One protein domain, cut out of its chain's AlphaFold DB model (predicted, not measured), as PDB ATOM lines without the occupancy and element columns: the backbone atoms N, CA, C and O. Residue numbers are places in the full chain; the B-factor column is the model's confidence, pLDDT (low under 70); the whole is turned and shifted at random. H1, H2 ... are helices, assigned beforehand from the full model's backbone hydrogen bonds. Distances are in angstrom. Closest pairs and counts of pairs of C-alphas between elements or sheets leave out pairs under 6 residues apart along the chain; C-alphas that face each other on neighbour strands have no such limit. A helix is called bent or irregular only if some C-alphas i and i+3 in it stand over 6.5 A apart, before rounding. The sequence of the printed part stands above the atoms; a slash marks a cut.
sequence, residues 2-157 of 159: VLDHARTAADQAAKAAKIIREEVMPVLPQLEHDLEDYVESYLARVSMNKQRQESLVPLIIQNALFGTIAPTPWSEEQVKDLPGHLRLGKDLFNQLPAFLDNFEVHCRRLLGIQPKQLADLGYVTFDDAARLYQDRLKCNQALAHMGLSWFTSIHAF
ATOM      1  N   VAL A   2      36.181 -10.874  56.970       36.69
ATOM      2  CA  VAL A   2      35.750  -9.840  55.985       36.69
ATOM      3  C   VAL A   2      35.004 -10.449  54.784       36.69
ATOM      4  O   VAL A   2      33.984  -9.924  54.352       36.69
ATOM      5  N   LEU A   3      35.463 -11.610  54.300       37.25
ATOM      6  CA  LEU A   3      34.814 -12.360  53.215       37.25
ATOM      7  C   LEU A   3      33.424 -12.901  53.594       37.25
ATOM      8  O   LEU A   3      32.524 -12.893  52.761       37.25
ATOM      9  N   ASP A   4      33.224 -13.314  54.847       39.00
ATOM     10  CA  ASP A   4      31.932 -13.836  55.324       39.00
ATOM     11  C   ASP A   4      30.890 -12.721  55.478       39.00
ATOM     12  O   ASP A   4      29.719 -12.910  55.153       39.00
ATOM     13  N   HIS A   5      31.325 -11.528  55.900       39.53
ATOM     14  CA  HIS A   5      30.462 -10.347  55.982       39.53
ATOM     15  C   HIS A   5      30.071  -9.854  54.584       39.53
ATOM     16  O   HIS A   5      28.902  -9.564  54.345       39.53
ATOM     17  N   ALA A   6      31.014  -9.844  53.635       37.78
ATOM     18  CA  ALA A   6      30.734  -9.499  52.241       37.78
ATOM     19  C   ALA A   6      29.747 -10.478  51.581       37.78
ATOM     20  O   ALA A   6      28.867 -10.061  50.831       37.78
ATOM     21  N   ARG A   7      29.854 -11.776  51.889       42.22
ATOM     22  CA  ARG A   7      28.960 -12.814  51.353       42.22
ATOM     23  C   ARG A   7      27.551 -12.726  51.944       42.22
ATOM     24  O   ARG A   7      26.576 -12.794  51.207       42.22
ATOM     25  N   THR A   8      27.453 -12.481  53.249       53.06
ATOM     26  CA  THR A   8      26.169 -12.266  53.937       53.06
ATOM     27  C   THR A   8      25.468 -11.003  53.423       53.06
ATOM     28  O   THR A   8      24.267 -11.030  53.161       53.06
ATOM     29  N   ALA A   9      26.222  -9.921  53.202       45.00
ATOM     30  CA  ALA A   9      25.703  -8.687  52.616       45.00
ATOM     31  C   ALA A   9      25.207  -8.889  51.172       45.00
ATOM     32  O   ALA A   9      24.155  -8.370  50.808       45.00
ATOM     33  N   ALA A  10      25.914  -9.686  50.363       45.22
ATOM     34  CA  ALA A  10      25.499 -10.005  48.998       45.22
ATOM     35  C   ALA A  10      24.190 -10.817  48.947       45.22
ATOM     36  O   ALA A  10      23.288 -10.476  48.180       45.22
ATOM     37  N   ASP A  11      24.042 -11.843  49.793       51.84
ATOM     38  CA  ASP A  11      22.817 -12.654  49.859       51.84
ATOM     39  C   ASP A  11      21.604 -11.837  50.335       51.84
ATOM     40  O   ASP A  11      20.477 -12.040  49.877       51.84
ATOM     41  N   GLN A  12      21.817 -10.886  51.243       52.09
ATOM     42  CA  GLN A  12      20.763 -10.003  51.748       52.09
ATOM     43  C   GLN A  12      20.378  -8.913  50.736       52.09
ATOM     44  O   GLN A  12      19.187  -8.661  50.551       52.09
ATOM     45  N   ALA A  13      21.346  -8.342  50.013       48.41
ATOM     46  CA  ALA A  13      21.087  -7.433  48.896       48.41
ATOM     47  C   ALA A  13      20.278  -8.124  47.784       48.41
ATOM     48  O   ALA A  13      19.311  -7.561  47.277       48.41
ATOM     49  N   ALA A  14      20.603  -9.381  47.462       51.25
ATOM     50  CA  ALA A  14      19.843 -10.174  46.497       51.25
ATOM     51  C   ALA A  14      18.396 -10.431  46.957       51.25
ATOM     52  O   ALA A  14      17.462 -10.282  46.168       51.25
ATOM     53  N   LYS A  15      18.189 -10.767  48.241       55.44
ATOM     54  CA  LYS A  15      16.844 -10.966  48.815       55.44
ATOM     55  C   LYS A  15      15.980  -9.723  48.740       55.44
ATOM     56  O   LYS A  15      14.772  -9.826  48.585       55.44
ATOM     57  N   ALA A  16      16.578  -8.558  48.856       51.94
ATOM     58  CA  ALA A  16      15.798  -7.356  48.929       51.94
ATOM     59  C   ALA A  16      15.615  -6.672  47.570       51.94
ATOM     60  O   ALA A  16      14.523  -6.188  47.282       51.94
ATOM     61  N   ALA A  17      16.597  -6.773  46.671       52.72
ATOM     62  CA  ALA A  17      16.362  -6.529  45.250       52.72
ATOM     63  C   ALA A  17      15.191  -7.385  44.729       52.72
ATOM     64  O   ALA A  17      14.384  -6.912  43.930       52.72
ATOM     65  N   LYS A  18      15.063  -8.622  45.231       56.97
ATOM     66  CA  LYS A  18      13.910  -9.489  44.982       56.97
ATOM     67  C   LYS A  18      12.608  -8.903  45.547       56.97
ATOM     68  O   LYS A  18      11.670  -8.770  44.779       56.97
ATOM     69  N   ILE A  19      12.567  -8.472  46.812       63.22
ATOM     70  CA  ILE A  19      11.384  -7.807  47.405       63.22
ATOM     71  C   ILE A  19      10.961  -6.582  46.586       63.22
ATOM     72  O   ILE A  19       9.788  -6.433  46.269       63.22
ATOM     73  N   ILE A  20      11.889  -5.714  46.172       59.47
ATOM     74  CA  ILE A  20      11.501  -4.566  45.346       59.47
ATOM     75  C   ILE A  20      10.928  -5.021  44.009       59.47
ATOM     76  O   ILE A  20       9.866  -4.549  43.624       59.47
ATOM     77  N   ARG A  21      11.586  -5.948  43.309       61.78
ATOM     78  CA  ARG A  21      11.102  -6.407  41.999       61.78
ATOM     79  C   ARG A  21       9.777  -7.162  42.077       61.78
ATOM     80  O   ARG A  21       8.977  -7.038  41.158       61.78
ATOM     81  N   GLU A  22       9.566  -7.946  43.127       65.25
ATOM     82  CA  GLU A  22       8.438  -8.878  43.230       65.25
ATOM     83  C   GLU A  22       7.274  -8.344  44.067       65.25
ATOM     84  O   GLU A  22       6.144  -8.763  43.845       65.25
ATOM     85  N   GLU A  23       7.518  -7.425  45.000       67.06
ATOM     86  CA  GLU A  23       6.494  -6.930  45.929       67.06
ATOM     87  C   GLU A  23       6.213  -5.438  45.745       67.06
ATOM     88  O   GLU A  23       5.052  -5.050  45.764       67.06
ATOM     89  N   VAL A  24       7.236  -4.602  45.518       66.19
ATOM     90  CA  VAL A  24       7.076  -3.132  45.432       66.19
ATOM     91  C   VAL A  24       6.776  -2.661  44.009       66.19
ATOM     92  O   VAL A  24       5.828  -1.913  43.784       66.19
ATOM     93  N   MET A  25       7.557  -3.110  43.026       68.06
ATOM     94  CA  MET A  25       7.386  -2.734  41.619       68.06
ATOM     95  C   MET A  25       6.002  -3.106  41.060       68.06
ATOM     96  O   MET A  25       5.480  -2.318  40.277       68.06
ATOM     97  N   PRO A  26       5.367  -4.235  41.440       75.50
ATOM     98  CA  PRO A  26       4.030  -4.564  40.941       75.50
ATOM     99  C   PRO A  26       2.905  -3.693  41.508       75.50
ATOM    100  O   PRO A  26       1.903  -3.495  40.826       75.50
ATOM    101  N   VAL A  27       3.047  -3.174  42.734       75.31
ATOM    102  CA  VAL A  27       2.044  -2.286  43.361       75.31
ATOM    103  C   VAL A  27       2.288  -0.809  43.063       75.31
ATOM    104  O   VAL A  27       1.368  -0.006  43.203       75.31
ATOM    105  N   LEU A  28       3.495  -0.449  42.617       73.56
ATOM    106  CA  LEU A  28       3.872   0.926  42.294       73.56
ATOM    107  C   LEU A  28       2.905   1.607  41.305       73.56
ATOM    108  O   LEU A  28       2.479   2.715  41.609       73.56
ATOM    109  N   PRO A  29       2.476   0.973  40.191       78.25
ATOM    110  CA  PRO A  29       1.563   1.614  39.243       78.25
ATOM    111  C   PRO A  29       0.194   1.934  39.847       78.25
ATOM    112  O   PRO A  29      -0.387   2.970  39.538       78.25
ATOM    113  N   GLN A  30      -0.316   1.061  40.724       80.12
ATOM    114  CA  GLN A  30      -1.576   1.311  41.424       80.12
ATOM    115  C   GLN A  30      -1.414   2.455  42.424       80.12
ATOM    116  O   GLN A  30      -2.249   3.347  42.471       80.12
ATOM    117  N   LEU A  31      -0.316   2.460  43.184       79.44
ATOM    118  CA  LEU A  31      -0.024   3.526  44.137       79.44
ATOM    119  C   LEU A  31       0.158   4.882  43.439       79.44
ATOM    120  O   LEU A  31      -0.305   5.894  43.953       79.44
ATOM    121  N   GLU A  32       0.817   4.907  42.275       80.81
ATOM    122  CA  GLU A  32       0.939   6.100  41.431       80.81
ATOM    123  C   GLU A  32      -0.435   6.623  41.019       80.81
ATOM    124  O   GLU A  32      -0.704   7.810  41.183       80.81
ATOM    125  N   HIS A  33      -1.306   5.736  40.537       85.44
ATOM    126  CA  HIS A  33      -2.658   6.098  40.127       85.44
ATOM    127  C   HIS A  33      -3.488   6.635  41.301       85.44
ATOM    128  O   HIS A  33      -4.075   7.708  41.196       85.44
ATOM    129  N   ASP A  34      -3.458   5.953  42.448       84.56
ATOM    130  CA  ASP A  34      -4.172   6.379  43.655       84.56
ATOM    131  C   ASP A  34      -3.679   7.755  44.149       84.56
ATOM    132  O   ASP A  34      -4.470   8.578  44.623       84.56
ATOM    133  N   LEU A  35      -2.373   8.032  44.036       82.31
ATOM    134  CA  LEU A  35      -1.797   9.337  44.369       82.31
ATOM    135  C   LEU A  35      -2.200  10.429  43.374       82.31
ATOM    136  O   LEU A  35      -2.481  11.549  43.804       82.31
ATOM    137  N   GLU A  36      -2.214  10.128  42.074       87.06
ATOM    138  CA  GLU A  36      -2.666  11.051  41.025       87.06
ATOM    139  C   GLU A  36      -4.128  11.453  41.271       87.06
ATOM    140  O   GLU A  36      -4.420  12.647  41.401       87.06
ATOM    141  N   ASP A  37      -5.007  10.472  41.481       89.25
ATOM    142  CA  ASP A  37      -6.428  10.679  41.772       89.25
ATOM    143  C   ASP A  37      -6.635  11.478  43.066       89.25
ATOM    144  O   ASP A  37      -7.463  12.395  43.137       89.25
ATOM    145  N   TYR A  38      -5.863  11.161  44.111       86.62
ATOM    146  CA  TYR A  38      -5.925  11.889  45.373       86.62
ATOM    147  C   TYR A  38      -5.529  13.359  45.201       86.62
ATOM    148  O   TYR A  38      -6.228  14.242  45.712       86.62
ATOM    149  N   VAL A  39      -4.426  13.638  44.496       87.62
ATOM    150  CA  VAL A  39      -3.944  15.007  44.259       87.62
ATOM    151  C   VAL A  39      -4.936  15.785  43.398       87.62
ATOM    152  O   VAL A  39      -5.275  16.914  43.755       87.62
ATOM    153  N   GLU A  40      -5.458  15.190  42.325       88.69
ATOM    154  CA  GLU A  40      -6.457  15.825  41.460       88.69
ATOM    155  C   GLU A  40      -7.737  16.156  42.239       88.69
ATOM    156  O   GLU A  40      -8.194  17.304  42.250       88.69
ATOM    157  N   SER A  41      -8.268  15.181  42.984       89.69
ATOM    158  CA  SER A  41      -9.447  15.369  43.833       89.69
ATOM    159  C   SER A  41      -9.215  16.438  44.904       89.69
ATOM    160  O   SER A  41     -10.084  17.276  45.173       89.69
ATOM    161  N   TYR A  42      -8.028  16.456  45.520       88.75
ATOM    162  CA  TYR A  42      -7.672  17.458  46.517       88.75
ATOM    163  C   TYR A  42      -7.628  18.868  45.912       88.75
ATOM    164  O   TYR A  42      -8.237  19.780  46.475       88.75
ATOM    165  N   LEU A  43      -6.982  19.046  44.758       89.31
ATOM    166  CA  LEU A  43      -6.897  20.336  44.067       89.31
ATOM    167  C   LEU A  43      -8.263  20.845  43.611       89.31
ATOM    168  O   LEU A  43      -8.566  22.025  43.799       89.31
ATOM    169  N   ALA A  44      -9.120  19.959  43.098       88.88
ATOM    170  CA  ALA A  44     -10.492  20.304  42.744       88.88
ATOM    171  C   ALA A  44     -11.261  20.849  43.958       88.88
ATOM    172  O   ALA A  44     -11.885  21.908  43.878       88.88
ATOM    173  N   ARG A  45     -11.151  20.190  45.123       89.50
ATOM    174  CA  ARG A  45     -11.778  20.672  46.367       89.50
ATOM    175  C   ARG A  45     -11.227  22.018  46.820       89.50
ATOM    176  O   ARG A  45     -12.010  22.864  47.244       89.50
ATOM    177  N   VAL A  46      -9.912  22.228  46.736       89.50
ATOM    178  CA  VAL A  46      -9.289  23.513  47.098       89.50
ATOM    179  C   VAL A  46      -9.817  24.634  46.205       89.50
ATOM    180  O   VAL A  46     -10.236  25.672  46.718       89.50
ATOM    181  N   SER A  47      -9.869  24.403  44.890       88.38
ATOM    182  CA  SER A  47     -10.400  25.368  43.924       88.38
ATOM    183  C   SER A  47     -11.871  25.691  44.199       88.38
ATOM    184  O   SER A  47     -12.243  26.861  44.296       88.38
ATOM    185  N   MET A  48     -12.704  24.672  44.438       87.94
ATOM    186  CA  MET A  48     -14.113  24.876  44.785       87.94
ATOM    187  C   MET A  48     -14.285  25.621  46.115       87.94
ATOM    188  O   MET A  48     -15.118  26.519  46.202       87.94
ATOM    189  N   ASN A  49     -13.508  25.286  47.150       87.19
ATOM    190  CA  ASN A  49     -13.563  25.981  48.440       87.19
ATOM    191  C   ASN A  49     -13.180  27.458  48.292       87.19
ATOM    192  O   ASN A  49     -13.865  28.316  48.847       87.19
ATOM    193  N   LYS A  50     -12.148  27.762  47.499       87.19
ATOM    194  CA  LYS A  50     -11.751  29.139  47.197       87.19
ATOM    195  C   LYS A  50     -12.847  29.898  46.443       87.19
ATOM    196  O   LYS A  50     -13.253  30.966  46.885       87.19
ATOM    197  N   GLN A  51     -13.420  29.311  45.391       86.69
ATOM    198  CA  GLN A  51     -14.544  29.912  44.654       86.69
ATOM    199  C   GLN A  51     -15.760  30.180  45.552       86.69
ATOM    200  O   GLN A  51     -16.427  31.206  45.421       86.69
ATOM    201  N   ARG A  52     -16.061  29.267  46.484       85.38
ATOM    202  CA  ARG A  52     -17.147  29.451  47.456       85.38
ATOM    203  C   ARG A  52     -16.860  30.585  48.439       85.38
ATOM    204  O   ARG A  52     -17.776  31.330  48.767       85.38
ATOM    205  N   GLN A  53     -15.611  30.738  48.876       83.44
ATOM    206  CA  GLN A  53     -15.189  31.839  49.749       83.44
ATOM    207  C   GLN A  53     -15.219  33.202  49.045       83.44
ATOM    208  O   GLN A  53     -15.569  34.199  49.668       83.44
ATOM    209  N   GLU A  54     -14.881  33.247  47.756       86.88
ATOM    210  CA  GLU A  54     -14.877  34.473  46.942       86.88
ATOM    211  C   GLU A  54     -16.275  34.855  46.421       86.88
ATOM    212  O   GLU A  54     -16.489  35.956  45.911       86.88
ATOM    213  N   SER A  55     -17.250  33.956  46.548       84.62
ATOM    214  CA  SER A  55     -18.611  34.169  46.072       84.62
ATOM    215  C   SER A  55     -19.405  35.129  46.962       84.62
ATOM    216  O   SER A  55     -19.399  35.044  48.187       84.62
ATOM    217  N   LEU A  56     -20.217  35.971  46.320       86.25
ATOM    218  CA  LEU A  56     -21.192  36.841  46.989       86.25
ATOM    219  C   LEU A  56     -22.406  36.074  47.546       86.25
ATOM    220  O   LEU A  56     -23.152  36.600  48.369       86.25
ATOM    221  N   VAL A  57     -22.630  34.837  47.088       86.50
ATOM    222  CA  VAL A  57     -23.689  33.955  47.594       86.50
ATOM    223  C   VAL A  57     -23.262  33.357  48.939       86.50
ATOM    224  O   VAL A  57     -22.220  32.702  48.986       86.50
ATOM    225  N   PRO A  58     -24.073  33.490  50.006       86.06
ATOM    226  CA  PRO A  58     -23.778  32.895  51.304       86.06
ATOM    227  C   PRO A  58     -23.529  31.381  51.235       86.06
ATOM    228  O   PRO A  58     -24.299  30.639  50.619       86.06
ATOM    229  N   LEU A  59     -22.510  30.912  51.962       82.69
ATOM    230  CA  LEU A  59     -22.103  29.500  52.046       82.69
ATOM    231  C   LEU A  59     -23.256  28.541  52.384       82.69
ATOM    232  O   LEU A  59     -23.300  27.431  51.865       82.69
ATOM    233  N   ILE A  60     -24.215  28.966  53.214       84.69
ATOM    234  CA  ILE A  60     -25.395  28.157  53.568       84.69
ATOM    235  C   ILE A  60     -26.224  27.819  52.321       84.69
ATOM    236  O   ILE A  60     -26.645  26.676  52.152       84.69
ATOM    237  N   ILE A  61     -26.418  28.789  51.422       86.25
ATOM    238  CA  ILE A  61     -27.193  28.608  50.188       86.25
ATOM    239  C   ILE A  61     -26.420  27.718  49.212       86.25
ATOM    240  O   ILE A  61     -26.986  26.801  48.622       86.25
ATOM    241  N   GLN A  62     -25.110  27.938  49.083       84.38
ATOM    242  CA  GLN A  62     -24.261  27.100  48.236       84.38
ATOM    243  C   GLN A  62     -24.229  25.642  48.711       84.38
ATOM    244  O   GLN A  62     -24.327  24.730  47.892       84.38
ATOM    245  N   ASN A  63     -24.145  25.413  50.024       86.31
ATOM    246  CA  ASN A  63     -24.183  24.073  50.606       86.31
ATOM    247  C   ASN A  63     -25.546  23.395  50.406       86.31
ATOM    248  O   ASN A  63     -25.589  22.185  50.202       86.31
ATOM    249  N   ALA A  64     -26.647  24.153  50.431       87.75
ATOM    250  CA  ALA A  64     -27.983  23.619  50.168       87.75
ATOM    251  C   ALA A  64     -28.186  23.213  48.695       87.75
ATOM    252  O   ALA A  64     -28.851  22.217  48.431       87.75
ATOM    253  N   LEU A  65     -27.613  23.960  47.743       86.56
ATOM    254  CA  LEU A  65     -27.768  23.699  46.305       86.56
ATOM    255  C   LEU A  65     -26.792  22.642  45.769       86.56
ATOM    256  O   LEU A  65     -27.153  21.870  44.886       86.56
ATOM    257  N   PHE A  66     -25.562  22.613  46.285       84.94
ATOM    258  CA  PHE A  66     -24.460  21.825  45.717       84.94
ATOM    259  C   PHE A  66     -23.816  20.853  46.715       84.94
ATOM    260  O   PHE A  66     -22.785  20.256  46.409       84.94
ATOM    261  N   GLY A  67     -24.377  20.715  47.917       85.44
ATOM    262  CA  GLY A  67     -23.815  19.888  48.982       85.44
ATOM    263  C   GLY A  67     -22.610  20.519  49.687       85.44
ATOM    264  O   GLY A  67     -22.015  21.509  49.237       85.44
ATOM    265  N   THR A  68     -22.245  19.945  50.831       85.38
ATOM    266  CA  THR A  68     -21.066  20.345  51.605       85.38
ATOM    267  C   THR A  68     -19.786  19.827  50.951       85.38
ATOM    268  O   THR A  68     -19.725  18.695  50.480       85.38
ATOM    269  N   ILE A  69     -18.744  20.660  50.937       81.81
ATOM    270  CA  ILE A  69     -17.393  20.255  50.526       81.81
ATOM    271  C   ILE A  69     -16.555  20.082  51.787       81.81
ATOM    272  O   ILE A  69     -16.656  20.878  52.723       81.81
ATOM    273  N   ALA A  70     -15.742  19.027  51.822       83.12
ATOM    274  CA  ALA A  70     -14.820  18.801  52.924       83.12
ATOM    275  C   ALA A  70     -13.801  19.957  53.023       83.12
ATOM    276  O   ALA A  70     -13.300  20.428  51.994       83.12
ATOM    277  N   PRO A  71     -13.468  20.419  54.239       81.19
ATOM    278  CA  PRO A  71     -12.467  21.459  54.410       81.19
ATOM    279  C   PRO A  71     -11.095  20.960  53.948       81.19
ATOM    280  O   PRO A  71     -10.715  19.812  54.179       81.19
ATOM    281  N   THR A  72     -10.347  21.849  53.306       84.38
ATOM    282  CA  THR A  72      -8.982  21.596  52.839       84.38
ATOM    283  C   THR A  72      -8.000  22.298  53.781       84.38
ATOM    284  O   THR A  72      -8.058  23.525  53.877       84.38
ATOM    285  N   PRO A  73      -7.131  21.566  54.504       83.94
ATOM    286  CA  PRO A  73      -6.229  22.156  55.500       83.94
ATOM    287  C   PRO A  73      -5.113  23.017  54.891       83.94
ATOM    288  O   PRO A  73      -4.607  23.911  55.562       83.94
ATOM    289  N   TRP A  74      -4.745  22.767  53.631       86.00
ATOM    290  CA  TRP A  74      -3.743  23.541  52.891       86.00
ATOM    291  C   TRP A  74      -4.389  24.442  51.836       86.00
ATOM    292  O   TRP A  74      -5.369  24.043  51.200       86.00
ATOM    293  N   SER A  75      -3.825  25.639  51.646       83.00
ATOM    294  CA  SER A  75      -4.278  26.620  50.651       83.00
ATOM    295  C   SER A  75      -3.820  26.263  49.236       83.00
ATOM    296  O   SER A  75      -2.850  25.530  49.059       83.00
ATOM    297  N   GLU A  76      -4.478  26.824  48.216       84.38
ATOM    298  CA  GLU A  76      -4.131  26.606  46.800       84.38
ATOM    299  C   GLU A  76      -2.659  26.905  46.503       84.38
ATOM    300  O   GLU A  76      -1.990  26.119  45.840       84.38
ATOM    301  N   GLU A  77      -2.119  27.994  47.056       84.69
ATOM    302  CA  GLU A  77      -0.719  28.370  46.851       84.69
ATOM    303  C   GLU A  77       0.270  27.339  47.402       84.69
ATOM    304  O   GLU A  77       1.353  27.191  46.841       84.69
ATOM    305  N   GLN A  78      -0.101  26.622  48.467       82.19
ATOM    306  CA  GLN A  78       0.733  25.582  49.076       82.19
ATOM    307  C   GLN A  78       0.712  24.275  48.282       82.19
ATOM    308  O   GLN A  78       1.646  23.486  48.398       82.19
ATOM    309  N   VAL A  79      -0.350  24.024  47.510       86.31
ATOM    310  CA  VAL A  79      -0.565  22.729  46.848       86.31
ATOM    311  C   VAL A  79      -0.505  22.777  45.324       86.31
ATOM    312  O   VAL A  79      -0.443  21.722  44.700       86.31
ATOM    313  N   LYS A  80      -0.466  23.967  44.714       83.75
ATOM    314  CA  LYS A  80      -0.437  24.150  43.249       83.75
ATOM    315  C   LYS A  80       0.699  23.397  42.547       83.75
ATOM    316  O   LYS A  80       0.534  22.983  41.406       83.75
ATOM    317  N   ASP A  81       1.825  23.200  43.234       87.56
ATOM    318  CA  ASP A  81       3.022  22.561  42.678       87.56
ATOM    319  C   ASP A  81       3.042  21.035  42.911       87.56
ATOM    320  O   ASP A  81       3.889  20.335  42.350       87.56
ATOM    321  N   LEU A  82       2.092  20.482  43.686       84.00
ATOM    322  CA  LEU A  82       2.001  19.039  43.960       84.00
ATOM    323  C   LEU A  82       1.952  18.173  42.692       84.00
ATOM    324  O   LEU A  82       2.677  17.178  42.664       84.00
ATOM    325  N   PRO A  83       1.195  18.516  41.630       87.12
ATOM    326  CA  PRO A  83       1.205  17.729  40.396       87.12
ATOM    327  C   PRO A  83       2.591  17.678  39.748       87.12
ATOM    328  O   PRO A  83       3.011  16.641  39.239       87.12
ATOM    329  N   GLY A  84       3.329  18.793  39.797       83.69
ATOM    330  CA  GLY A  84       4.696  18.871  39.286       83.69
ATOM    331  C   GLY A  84       5.655  17.992  40.084       83.69
ATOM    332  O   GLY A  84       6.442  17.249  39.499       83.69
ATOM    333  N   HIS A  85       5.557  18.023  41.415       80.25
ATOM    334  CA  HIS A  85       6.355  17.167  42.293       80.25
ATOM    335  C   HIS A  85       6.025  15.681  42.137       80.25
ATOM    336  O   HIS A  85       6.944  14.866  42.093       80.25
ATOM    337  N   LEU A  86       4.744  15.332  42.003       81.69
ATOM    338  CA  LEU A  86       4.307  13.957  41.771       81.69
ATOM    339  C   LEU A  86       4.865  13.422  40.449       81.69
ATOM    340  O   LEU A  86       5.453  12.342  40.417       81.69
ATOM    341  N   ARG A  87       4.776  14.222  39.381       81.69
ATOM    342  CA  ARG A  87       5.352  13.882  38.079       81.69
ATOM    343  C   ARG A  87       6.870  13.707  38.142       81.69
ATOM    344  O   ARG A  87       7.379  12.721  37.628       81.69
ATOM    345  N   LEU A  88       7.590  14.620  38.797       80.50
ATOM    346  CA  LEU A  88       9.038  14.496  39.003       80.50
ATOM    347  C   LEU A  88       9.395  13.220  39.773       80.50
ATOM    348  O   LEU A  88      10.324  12.514  39.393       80.50
ATOM    349  N   GLY A  89       8.650  12.916  40.839       75.19
ATOM    350  CA  GLY A  89       8.820  11.687  41.609       75.19
ATOM    351  C   GLY A  89       8.652  10.451  40.730       75.19
ATOM    352  O   GLY A  89       9.534   9.599  40.705       75.19
ATOM    353  N   LYS A  90       7.574  10.396  39.945       76.88
ATOM    354  CA  LYS A  90       7.289   9.317  38.990       76.88
ATOM    355  C   LYS A  90       8.372   9.169  37.922       76.88
ATOM    356  O   LYS A  90       8.819   8.058  37.649       76.88
ATOM    357  N   ASP A  91       8.832  10.272  37.341       78.81
ATOM    358  CA  ASP A  91       9.906  10.257  36.347       78.81
ATOM    359  C   ASP A  91      11.201   9.684  36.951       78.81
ATOM    360  O   ASP A  91      11.856   8.846  36.329       78.81
ATOM    361  N   LEU A  92      11.540  10.074  38.184       70.88
ATOM    362  CA  LEU A  92      12.696   9.543  38.913       70.88
ATOM    363  C   LEU A  92      12.525   8.062  39.275       70.88
ATOM    364  O   LEU A  92      13.467   7.290  39.104       70.88
ATOM    365  N   PHE A  93      11.340   7.646  39.727       71.44
ATOM    366  CA  PHE A  93      11.050   6.247  40.054       71.44
ATOM    367  C   PHE A  93      11.116   5.340  38.824       71.44
ATOM    368  O   PHE A  93      11.718   4.273  38.891       71.44
ATOM    369  N   ASN A  94      10.596   5.784  37.680       71.25
ATOM    370  CA  ASN A  94      10.670   5.035  36.424       71.25
ATOM    371  C   ASN A  94      12.101   4.931  35.876       71.25
ATOM    372  O   ASN A  94      12.458   3.947  35.228       71.25
ATOM    373  N   GLN A  95      12.941   5.930  36.148       69.12
ATOM    374  CA  GLN A  95      14.356   5.914  35.775       69.12
ATOM    375  C   GLN A  95      15.223   5.126  36.759       69.12
ATOM    376  O   GLN A  95      16.317   4.704  36.387       69.12
ATOM    377  N   LEU A  96      14.753   4.904  37.989       68.69
ATOM    378  CA  LEU A  96      15.527   4.274  39.053       68.69
ATOM    379  C   LEU A  96      16.025   2.865  38.675       68.69
ATOM    380  O   LEU A  96      17.223   2.637  38.829       68.69
ATOM    381  N   PRO A  97      15.213   1.940  38.117       67.56
ATOM    382  CA  PRO A  97      15.712   0.628  37.702       67.56
ATOM    383  C   PRO A  97      16.825   0.733  36.656       67.56
ATOM    384  O   PRO A  97      17.902   0.171  36.835       67.56
ATOM    385  N   ALA A  98      16.606   1.527  35.604       66.25
ATOM    386  CA  ALA A  98      17.585   1.712  34.539       66.25
ATOM    387  C   ALA A  98      18.861   2.404  35.041       66.25
ATOM    388  O   ALA A  98      19.960   2.073  34.598       66.25
ATOM    389  N   PHE A  99      18.743   3.361  35.962       66.88
ATOM    390  CA  PHE A  99      19.885   4.001  36.606       66.88
ATOM    391  C   PHE A  99      20.689   2.994  37.430       66.88
ATOM    392  O   PHE A  99      21.904   2.930  37.265       66.88
ATOM    393  N   LEU A 100      20.029   2.187  38.267       64.75
ATOM    394  CA  LEU A 100      20.682   1.174  39.100       64.75
ATOM    395  C   LEU A 100      21.399   0.123  38.241       64.75
ATOM    396  O   LEU A 100      22.571  -0.159  38.487       64.75
ATOM    397  N   ASP A 101      20.744  -0.375  37.189       63.81
ATOM    398  CA  ASP A 101      21.330  -1.346  36.259       63.81
ATOM    399  C   ASP A 101      22.542  -0.752  35.513       63.81
ATOM    400  O   ASP A 101      23.612  -1.365  35.437       63.81
ATOM    401  N   ASN A 102      22.419   0.474  34.992       69.31
ATOM    402  CA  ASN A 102      23.514   1.142  34.283       69.31
ATOM    403  C   ASN A 102      24.675   1.509  35.211       69.31
ATOM    404  O   ASN A 102      25.836   1.412  34.806       69.31
ATOM    405  N   PHE A 103      24.382   1.908  36.447       71.56
ATOM    406  CA  PHE A 103      25.384   2.215  37.459       71.56
ATOM    407  C   PHE A 103      26.175   0.961  37.846       71.56
ATOM    408  O   PHE A 103      27.406   0.984  37.834       71.56
ATOM    409  N   GLU A 104      25.498  -0.165  38.085       71.69
ATOM    410  CA  GLU A 104      26.151  -1.444  38.372       71.69
ATOM    411  C   GLU A 104      27.066  -1.883  37.217       71.69
ATOM    412  O   GLU A 104      28.224  -2.261  37.433       71.69
ATOM    413  N   VAL A 105      26.582  -1.785  35.972       71.88
ATOM    414  CA  VAL A 105      27.369  -2.094  34.767       71.88
ATOM    415  C   VAL A 105      28.572  -1.160  34.633       71.88
ATOM    416  O   VAL A 105      29.674  -1.626  34.330       71.88
ATOM    417  N   HIS A 106      28.387   0.140  34.870       78.31
ATOM    418  CA  HIS A 106      29.460   1.128  34.833       78.31
ATOM    419  C   HIS A 106      30.550   0.799  35.860       78.31
ATOM    420  O   HIS A 106      31.717   0.652  35.488       78.31
ATOM    421  N   CYS A 107      30.176   0.584  37.123       75.56
ATOM    422  CA  CYS A 107      31.118   0.240  38.181       75.56
ATOM    423  C   CYS A 107      31.850  -1.080  37.889       75.56
ATOM    424  O   CYS A 107      33.072  -1.141  38.031       75.56
ATOM    425  N   ARG A 108      31.151  -2.122  37.412       74.56
ATOM    426  CA  ARG A 108      31.779  -3.402  37.026       74.56
ATOM    427  C   ARG A 108      32.796  -3.239  35.902       74.56
ATOM    428  O   ARG A 108      33.889  -3.796  35.988       74.56
ATOM    429  N   ARG A 109      32.461  -2.472  34.860       78.38
ATOM    430  CA  ARG A 109      33.385  -2.183  33.751       78.38
ATOM    431  C   ARG A 109      34.614  -1.434  34.251       78.38
ATOM    432  O   ARG A 109      35.727  -1.839  33.940       78.38
ATOM    433  N   LEU A 110      34.417  -0.404  35.072       78.69
ATOM    434  CA  LEU A 110      35.490   0.442  35.592       78.69
ATOM    435  C   LEU A 110      36.455  -0.325  36.519       78.69
ATOM    436  O   LEU A 110      37.673  -0.132  36.449       78.69
ATOM    437  N   LEU A 111      35.928  -1.247  37.332       75.31
ATOM    438  CA  LEU A 111      36.712  -2.169  38.166       75.31
ATOM    439  C   LEU A 111      37.423  -3.257  37.342       75.31
ATOM    440  O   LEU A 111      38.509  -3.692  37.719       75.31
ATOM    441  N   GLY A 112      36.831  -3.682  36.223       75.69
ATOM    442  CA  GLY A 112      37.364  -4.722  35.339       75.69
ATOM    443  C   GLY A 112      38.461  -4.267  34.372       75.69
ATOM    444  O   GLY A 112      39.107  -5.125  33.765       75.69
ATOM    445  N   ILE A 113      38.694  -2.953  34.226       80.00
ATOM    446  CA  ILE A 113      39.753  -2.403  33.365       80.00
ATOM    447  C   ILE A 113      41.114  -2.965  33.804       80.00
ATOM    448  O   ILE A 113      41.584  -2.748  34.926       80.00
ATOM    449  N   GLN A 114      41.776  -3.674  32.899       80.12
ATOM    450  CA  GLN A 114      43.097  -4.241  33.140       80.12
ATOM    451  C   GLN A 114      44.189  -3.188  32.904       80.12
ATOM    452  O   GLN A 114      44.011  -2.322  32.047       80.12
ATOM    453  N   PRO A 115      45.358  -3.282  33.569       78.69
ATOM    454  CA  PRO A 115      46.466  -2.340  33.368       78.69
ATOM    455  C   PRO A 115      46.873  -2.170  31.897       78.69
ATOM    456  O   PRO A 115      47.171  -1.069  31.447       78.69
ATOM    457  N   LYS A 116      46.799  -3.256  31.117       80.50
ATOM    458  CA  LYS A 116      47.090  -3.265  29.676       80.50
ATOM    459  C   LYS A 116      46.119  -2.442  28.815       80.50
ATOM    460  O   LYS A 116      46.458  -2.138  27.687       80.50
ATOM    461  N   GLN A 117      44.930  -2.115  29.325       79.38
ATOM    462  CA  GLN A 117      43.891  -1.353  28.613       79.38
ATOM    463  C   GLN A 117      43.937   0.146  28.944       79.38
ATOM    464  O   GLN A 117      43.177   0.920  28.376       79.38
ATOM    465  N   LEU A 118      44.789   0.566  29.886       78.81
ATOM    466  CA  LEU A 118      44.824   1.945  30.377       78.81
ATOM    467  C   LEU A 118      45.211   2.937  29.278       78.81
ATOM    468  O   LEU A 118      44.532   3.946  29.113       78.81
ATOM    469  N   ALA A 119      46.239   2.608  28.493       79.44
ATOM    470  CA  ALA A 119      46.701   3.448  27.392       79.44
ATOM    471  C   ALA A 119      45.620   3.628  26.309       79.44
ATOM    472  O   ALA A 119      45.362   4.753  25.890       79.44
ATOM    473  N   ASP A 120      44.930   2.546  25.933       83.06
ATOM    474  CA  ASP A 120      43.861   2.563  24.919       83.06
ATOM    475  C   ASP A 120      42.625   3.361  25.366       83.06
ATOM    476  O   ASP A 120      41.860   3.860  24.544       83.06
ATOM    477  N   LEU A 121      42.427   3.488  26.681       78.88
ATOM    478  CA  LEU A 121      41.333   4.240  27.296       78.88
ATOM    479  C   LEU A 121      41.724   5.687  27.645       78.88
ATOM    480  O   LEU A 121      40.942   6.393  28.279       78.88
ATOM    481  N   GLY A 122      42.917   6.135  27.239       79.44
ATOM    482  CA  GLY A 122      43.392   7.502  27.453       79.44
ATOM    483  C   GLY A 122      44.001   7.768  28.831       79.44
ATOM    484  O   GLY A 122      44.345   8.909  29.121       79.44
ATOM    485  N   TYR A 123      44.192   6.742  29.668       80.88
ATOM    486  CA  TYR A 123      44.906   6.854  30.945       80.88
ATOM    487  C   TYR A 123      46.416   6.708  30.715       80.88
ATOM    488  O   TYR A 123      47.008   5.662  30.987       80.88
ATOM    489  N   VAL A 124      47.031   7.749  30.154       85.19
ATOM    490  CA  VAL A 124      48.446   7.738  29.734       85.19
ATOM    491  C   VAL A 124      49.384   8.402  30.741       85.19
ATOM    492  O   VAL A 124      50.595   8.194  30.670       85.19
ATOM    493  N   THR A 125      48.851   9.175  31.691       86.75
ATOM    494  CA  THR A 125      49.647   9.847  32.727       86.75
ATOM    495  C   THR A 125      49.451   9.236  34.116       86.75
ATOM    496  O   THR A 125      48.494   8.506  34.384       86.75
ATOM    497  N   PHE A 126      50.364   9.563  35.035       82.88
ATOM    498  CA  PHE A 126      50.237   9.191  36.447       82.88
ATOM    499  C   PHE A 126      48.979   9.795  37.096       82.88
ATOM    500  O   PHE A 126      48.295   9.115  37.861       82.88
ATOM    501  N   ASP A 127      48.628  11.032  36.740       82.12
ATOM    502  CA  ASP A 127      47.430  11.710  37.250       82.12
ATOM    503  C   ASP A 127      46.139  11.032  36.775       82.12
ATOM    504  O   ASP A 127      45.158  10.957  37.520       82.12
ATOM    505  N   ASP A 128      46.138  10.494  35.553       76.75
ATOM    506  CA  ASP A 128      45.009   9.731  35.020       76.75
ATOM    507  C   ASP A 128      44.853   8.394  35.760       76.75
ATOM    508  O   ASP A 128      43.742   8.007  36.129       76.75
ATOM    509  N   ALA A 129      45.967   7.716  36.057       72.94
ATOM    510  CA  ALA A 129      45.961   6.495  36.860       72.94
ATOM    511  C   ALA A 129      45.470   6.751  38.297       72.94
ATOM    512  O   ALA A 129      44.700   5.954  38.843       72.94
ATOM    513  N   ALA A 130      45.858   7.883  38.897       76.81
ATOM    514  CA  ALA A 130      45.388   8.300  40.214       76.81
ATOM    515  C   ALA A 130      43.878   8.602  40.220       76.81
ATOM    516  O   ALA A 130      43.170   8.150  41.125       76.81
ATOM    517  N   ARG A 131      43.361   9.299  39.194       75.31
ATOM    518  CA  ARG A 131      41.916   9.529  39.019       75.31
ATOM    519  C   ARG A 131      41.144   8.223  38.873       75.31
ATOM    520  O   ARG A 131      40.195   8.002  39.619       75.31
ATOM    521  N   LEU A 132      41.598   7.317  38.007       78.31
ATOM    522  CA  LEU A 132      40.963   6.010  37.836       78.31
ATOM    523  C   LEU A 132      40.929   5.211  39.145       78.31
ATOM    524  O   LEU A 132      39.929   4.563  39.452       78.31
ATOM    525  N   TYR A 133      42.005   5.250  39.932       76.62
ATOM    526  CA  TYR A 133      42.042   4.594  41.236       76.62
ATOM    527  C   TYR A 133      41.005   5.183  42.205       76.62
ATOM    528  O   TYR A 133      40.283   4.432  42.864       76.62
ATOM    529  N   GLN A 134      40.881   6.511  42.261       76.25
ATOM    530  CA  GLN A 134      39.861   7.177  43.074       76.25
ATOM    531  C   GLN A 134      38.442   6.841  42.608       76.25
ATOM    532  O   GLN A 134      37.582   6.555  43.439       76.25
ATOM    533  N   ASP A 135      38.197   6.817  41.299       76.50
ATOM    534  CA  ASP A 135      36.888   6.481  40.734       76.50
ATOM    535  C   ASP A 135      36.515   5.021  41.010       76.50
ATOM    536  O   ASP A 135      35.376   4.731  41.373       76.50
ATOM    537  N   ARG A 136      37.484   4.099  40.958       75.44
ATOM    538  CA  ARG A 136      37.298   2.702  41.383       75.44
ATOM    539  C   ARG A 136      36.963   2.591  42.858       75.44
ATOM    540  O   ARG A 136      36.091   1.806  43.221       75.44
ATOM    541  N   LEU A 137      37.644   3.359  43.705       72.44
ATOM    542  CA  LEU A 137      37.400   3.362  45.144       72.44
ATOM    543  C   LEU A 137      35.993   3.885  45.456       72.44
ATOM    544  O   LEU A 137      35.267   3.241  46.209       72.44
ATOM    545  N   LYS A 138      35.574   4.974  44.800       72.06
ATOM    546  CA  LYS A 138      34.206   5.509  44.880       72.06
ATOM    547  C   LYS A 138      33.170   4.521  44.354       72.06
ATOM    548  O   LYS A 138      32.149   4.342  45.001       72.06
ATOM    549  N   CYS A 139      33.426   3.845  43.234       70.94
ATOM    550  CA  CYS A 139      32.531   2.818  42.694       70.94
ATOM    551  C   CYS A 139      32.403   1.620  43.640       70.94
ATOM    552  O   CYS A 139      31.296   1.162  43.894       70.94
ATOM    553  N   ASN A 140      33.506   1.140  44.217       69.25
ATOM    554  CA  ASN A 140      33.473   0.082  45.228       69.25
ATOM    555  C   ASN A 140      32.704   0.516  46.479       69.25
ATOM    556  O   ASN A 140      31.893  -0.251  46.986       69.25
ATOM    557  N   GLN A 141      32.936   1.739  46.965       68.75
ATOM    558  CA  GLN A 141      32.199   2.298  48.097       68.75
ATOM    559  C   GLN A 141      30.719   2.448  47.769       68.75
ATOM    560  O   GLN A 141      29.892   2.042  48.567       68.75
ATOM    561  N   ALA A 142      30.367   2.976  46.601       65.00
ATOM    562  CA  ALA A 142      28.987   3.161  46.184       65.00
ATOM    563  C   ALA A 142      28.267   1.830  45.952       65.00
ATOM    564  O   ALA A 142      27.127   1.707  46.368       65.00
ATOM    565  N   LEU A 143      28.920   0.810  45.388       65.00
ATOM    566  CA  LEU A 143      28.370  -0.548  45.312       65.00
ATOM    567  C   LEU A 143      28.203  -1.169  46.707       65.00
ATOM    568  O   LEU A 143      27.179  -1.788  46.986       65.00
ATOM    569  N   ALA A 144      29.171  -0.969  47.607       63.38
ATOM    570  CA  ALA A 144      29.063  -1.413  48.994       63.38
ATOM    571  C   ALA A 144      27.941  -0.673  49.739       63.38
ATOM    572  O   ALA A 144      27.185  -1.300  50.471       63.38
ATOM    573  N   HIS A 145      27.778   0.632  49.515       60.28
ATOM    574  CA  HIS A 145      26.687   1.446  50.039       60.28
ATOM    575  C   HIS A 145      25.354   1.092  49.383       60.28
ATOM    576  O   HIS A 145      24.362   1.010  50.074       60.28
ATOM    577  N   MET A 146      25.276   0.762  48.102       60.03
ATOM    578  CA  MET A 146      24.054   0.185  47.534       60.03
ATOM    579  C   MET A 146      23.706  -1.147  48.208       60.03
ATOM    580  O   MET A 146      22.534  -1.427  48.410       60.03
ATOM    581  N   GLY A 147      24.706  -1.917  48.645       54.12
ATOM    582  CA  GLY A 147      24.502  -3.060  49.537       54.12
ATOM    583  C   GLY A 147      24.114  -2.698  50.987       54.12
ATOM    584  O   GLY A 147      23.361  -3.445  51.602       54.12
ATOM    585  N   LEU A 148      24.597  -1.573  51.543       42.22
ATOM    586  CA  LEU A 148      24.473  -1.174  52.968       42.22
ATOM    587  C   LEU A 148      23.394  -0.106  53.271       42.22
ATOM    588  O   LEU A 148      22.677  -0.216  54.256       42.22
ATOM    589  N   SER A 149      23.241   0.936  52.459       41.44
ATOM    590  CA  SER A 149      22.147   1.927  52.504       41.44
ATOM    591  C   SER A 149      20.789   1.247  52.343       41.44
ATOM    592  O   SER A 149      19.807   1.612  52.986       41.44
ATOM    593  N   TRP A 150      20.773   0.190  51.539       45.81
ATOM    594  CA  TRP A 150      19.652  -0.718  51.404       45.81
ATOM    595  C   TRP A 150      19.281  -1.416  52.731       45.81
ATOM    596  O   TRP A 150      18.105  -1.596  53.054       45.81
ATOM    597  N   PHE A 151      20.282  -1.767  53.541       38.81
ATOM    598  CA  PHE A 151      20.111  -2.378  54.862       38.81
ATOM    599  C   PHE A 151      19.486  -1.410  55.889       38.81
ATOM    600  O   PHE A 151      18.624  -1.823  56.665       38.81
ATOM    601  N   THR A 152      19.821  -0.115  55.858       34.00
ATOM    602  CA  THR A 152      19.184   0.889  56.735       34.00
ATOM    603  C   THR A 152      17.717   1.160  56.396       34.00
ATOM    604  O   THR A 152      16.934   1.423  57.305       34.00
ATOM    605  N   SER A 153      17.316   1.053  55.124       32.31
ATOM    606  CA  SER A 153      15.913   1.223  54.727       32.31
ATOM    607  C   SER A 153      15.037   0.077  55.239       32.31
ATOM    608  O   SER A 153      13.968   0.333  55.772       32.31
ATOM    609  N   ILE A 154      15.501  -1.177  55.178       35.72
ATOM    610  CA  ILE A 154      14.744  -2.335  55.694       35.72
ATOM    611  C   ILE A 154      14.536  -2.249  57.210       35.72
ATOM    612  O   ILE A 154      13.432  -2.498  57.687       35.72
ATOM    613  N   HIS A 155      15.557  -1.855  57.974       30.88
ATOM    614  CA  HIS A 155      15.420  -1.694  59.426       30.88
ATOM    615  C   HIS A 155      14.521  -0.521  59.844       30.88
ATOM    616  O   HIS A 155      14.074  -0.496  60.983       30.88
ATOM    617  N   ALA A 156      14.226   0.421  58.944       28.16
ATOM    618  CA  ALA A 156      13.259   1.486  59.197       28.16
ATOM    619  C   ALA A 156      11.796   1.052  58.963       28.16
ATOM    620  O   ALA A 156      10.888   1.745  59.414       28.16
ATOM    621  N   PHE A 157      11.559  -0.075  58.274       31.62
ATOM    622  CA  PHE A 157      10.217  -0.573  57.921       31.62
ATOM    623  C   PHE A 157       9.841  -1.907  58.585       31.62
ATOM    624  O   PHE A 157       8.731  -2.397  58.386       31.62
TER     625      PHE A 157
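What this domain is: This is residues 2 to 157 of the 159 residues of an uncharacterized protein of Serendipita vermifera MAFF 305830 (UniProt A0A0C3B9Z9). Helices make a long, thin rod: H2 and H5a run side by side, small H3 ends one side, and toward the other H6 folds back across H5b and H1. 156 residues are printed, with six named helices, H1 to H6: all helix, extended, radius of gyration of the C-alphas 25.8 A, spans 83 by 36 by 21 A.

How they stand to each other: H1, residues 2 to 24, touches H6, residues 126 to 157, at a steep tilt of 61 degrees; closest C-alphas Ala 13 and Gly 147, 5.6 A. H2, residues 28 to 54, only just touches H3, residues 59 to 66, only at the corner, with 3 pairs of C-alphas within 8 A; closest Arg 52 and Leu 59, 6.8 A. H2 touches H4, residues 76 to 79; closest C-alphas Val 46 and Glu 76, 6.0 A. H5, residues 82 to 112, assigned as one helix by its hydrogen bonds, is bent: C-alphas 94 and 97 are 6.8 A apart. Arm H5a, residues 82 to 94, touches H2, opposite ways at 8 degrees, a shallow tilt; closest C-alphas Val 39 and Pro 83, 7.0 A. Arm H5b, residues 97 to 112, and H6 form a hairpin; closest C-alphas Cys 107 and Cys 139, 5.4 A. Every O i to N i+4 pair is within hydrogen-bond range in H1, H2, H3, H5a and H5b, 26 of 28 in H6; H4 is too short for one.

Where its parts are: H1, 31.3 A long, begins at C-alpha 2 (35.750, -9.840, 55.985). H2 is 38.7 A long. H6, 46.5 A, ends at C-alpha 157 (10.217, -0.573, 57.921).

The domain as a whole: The farthest C-alphas, Ile 61 and Lys 116, are 83.4 A apart. The printed part has no cut; the link H5 to H6 is long. Residues 2 to 25, 95 to 102 and 140 to 157 have pLDDT under 70.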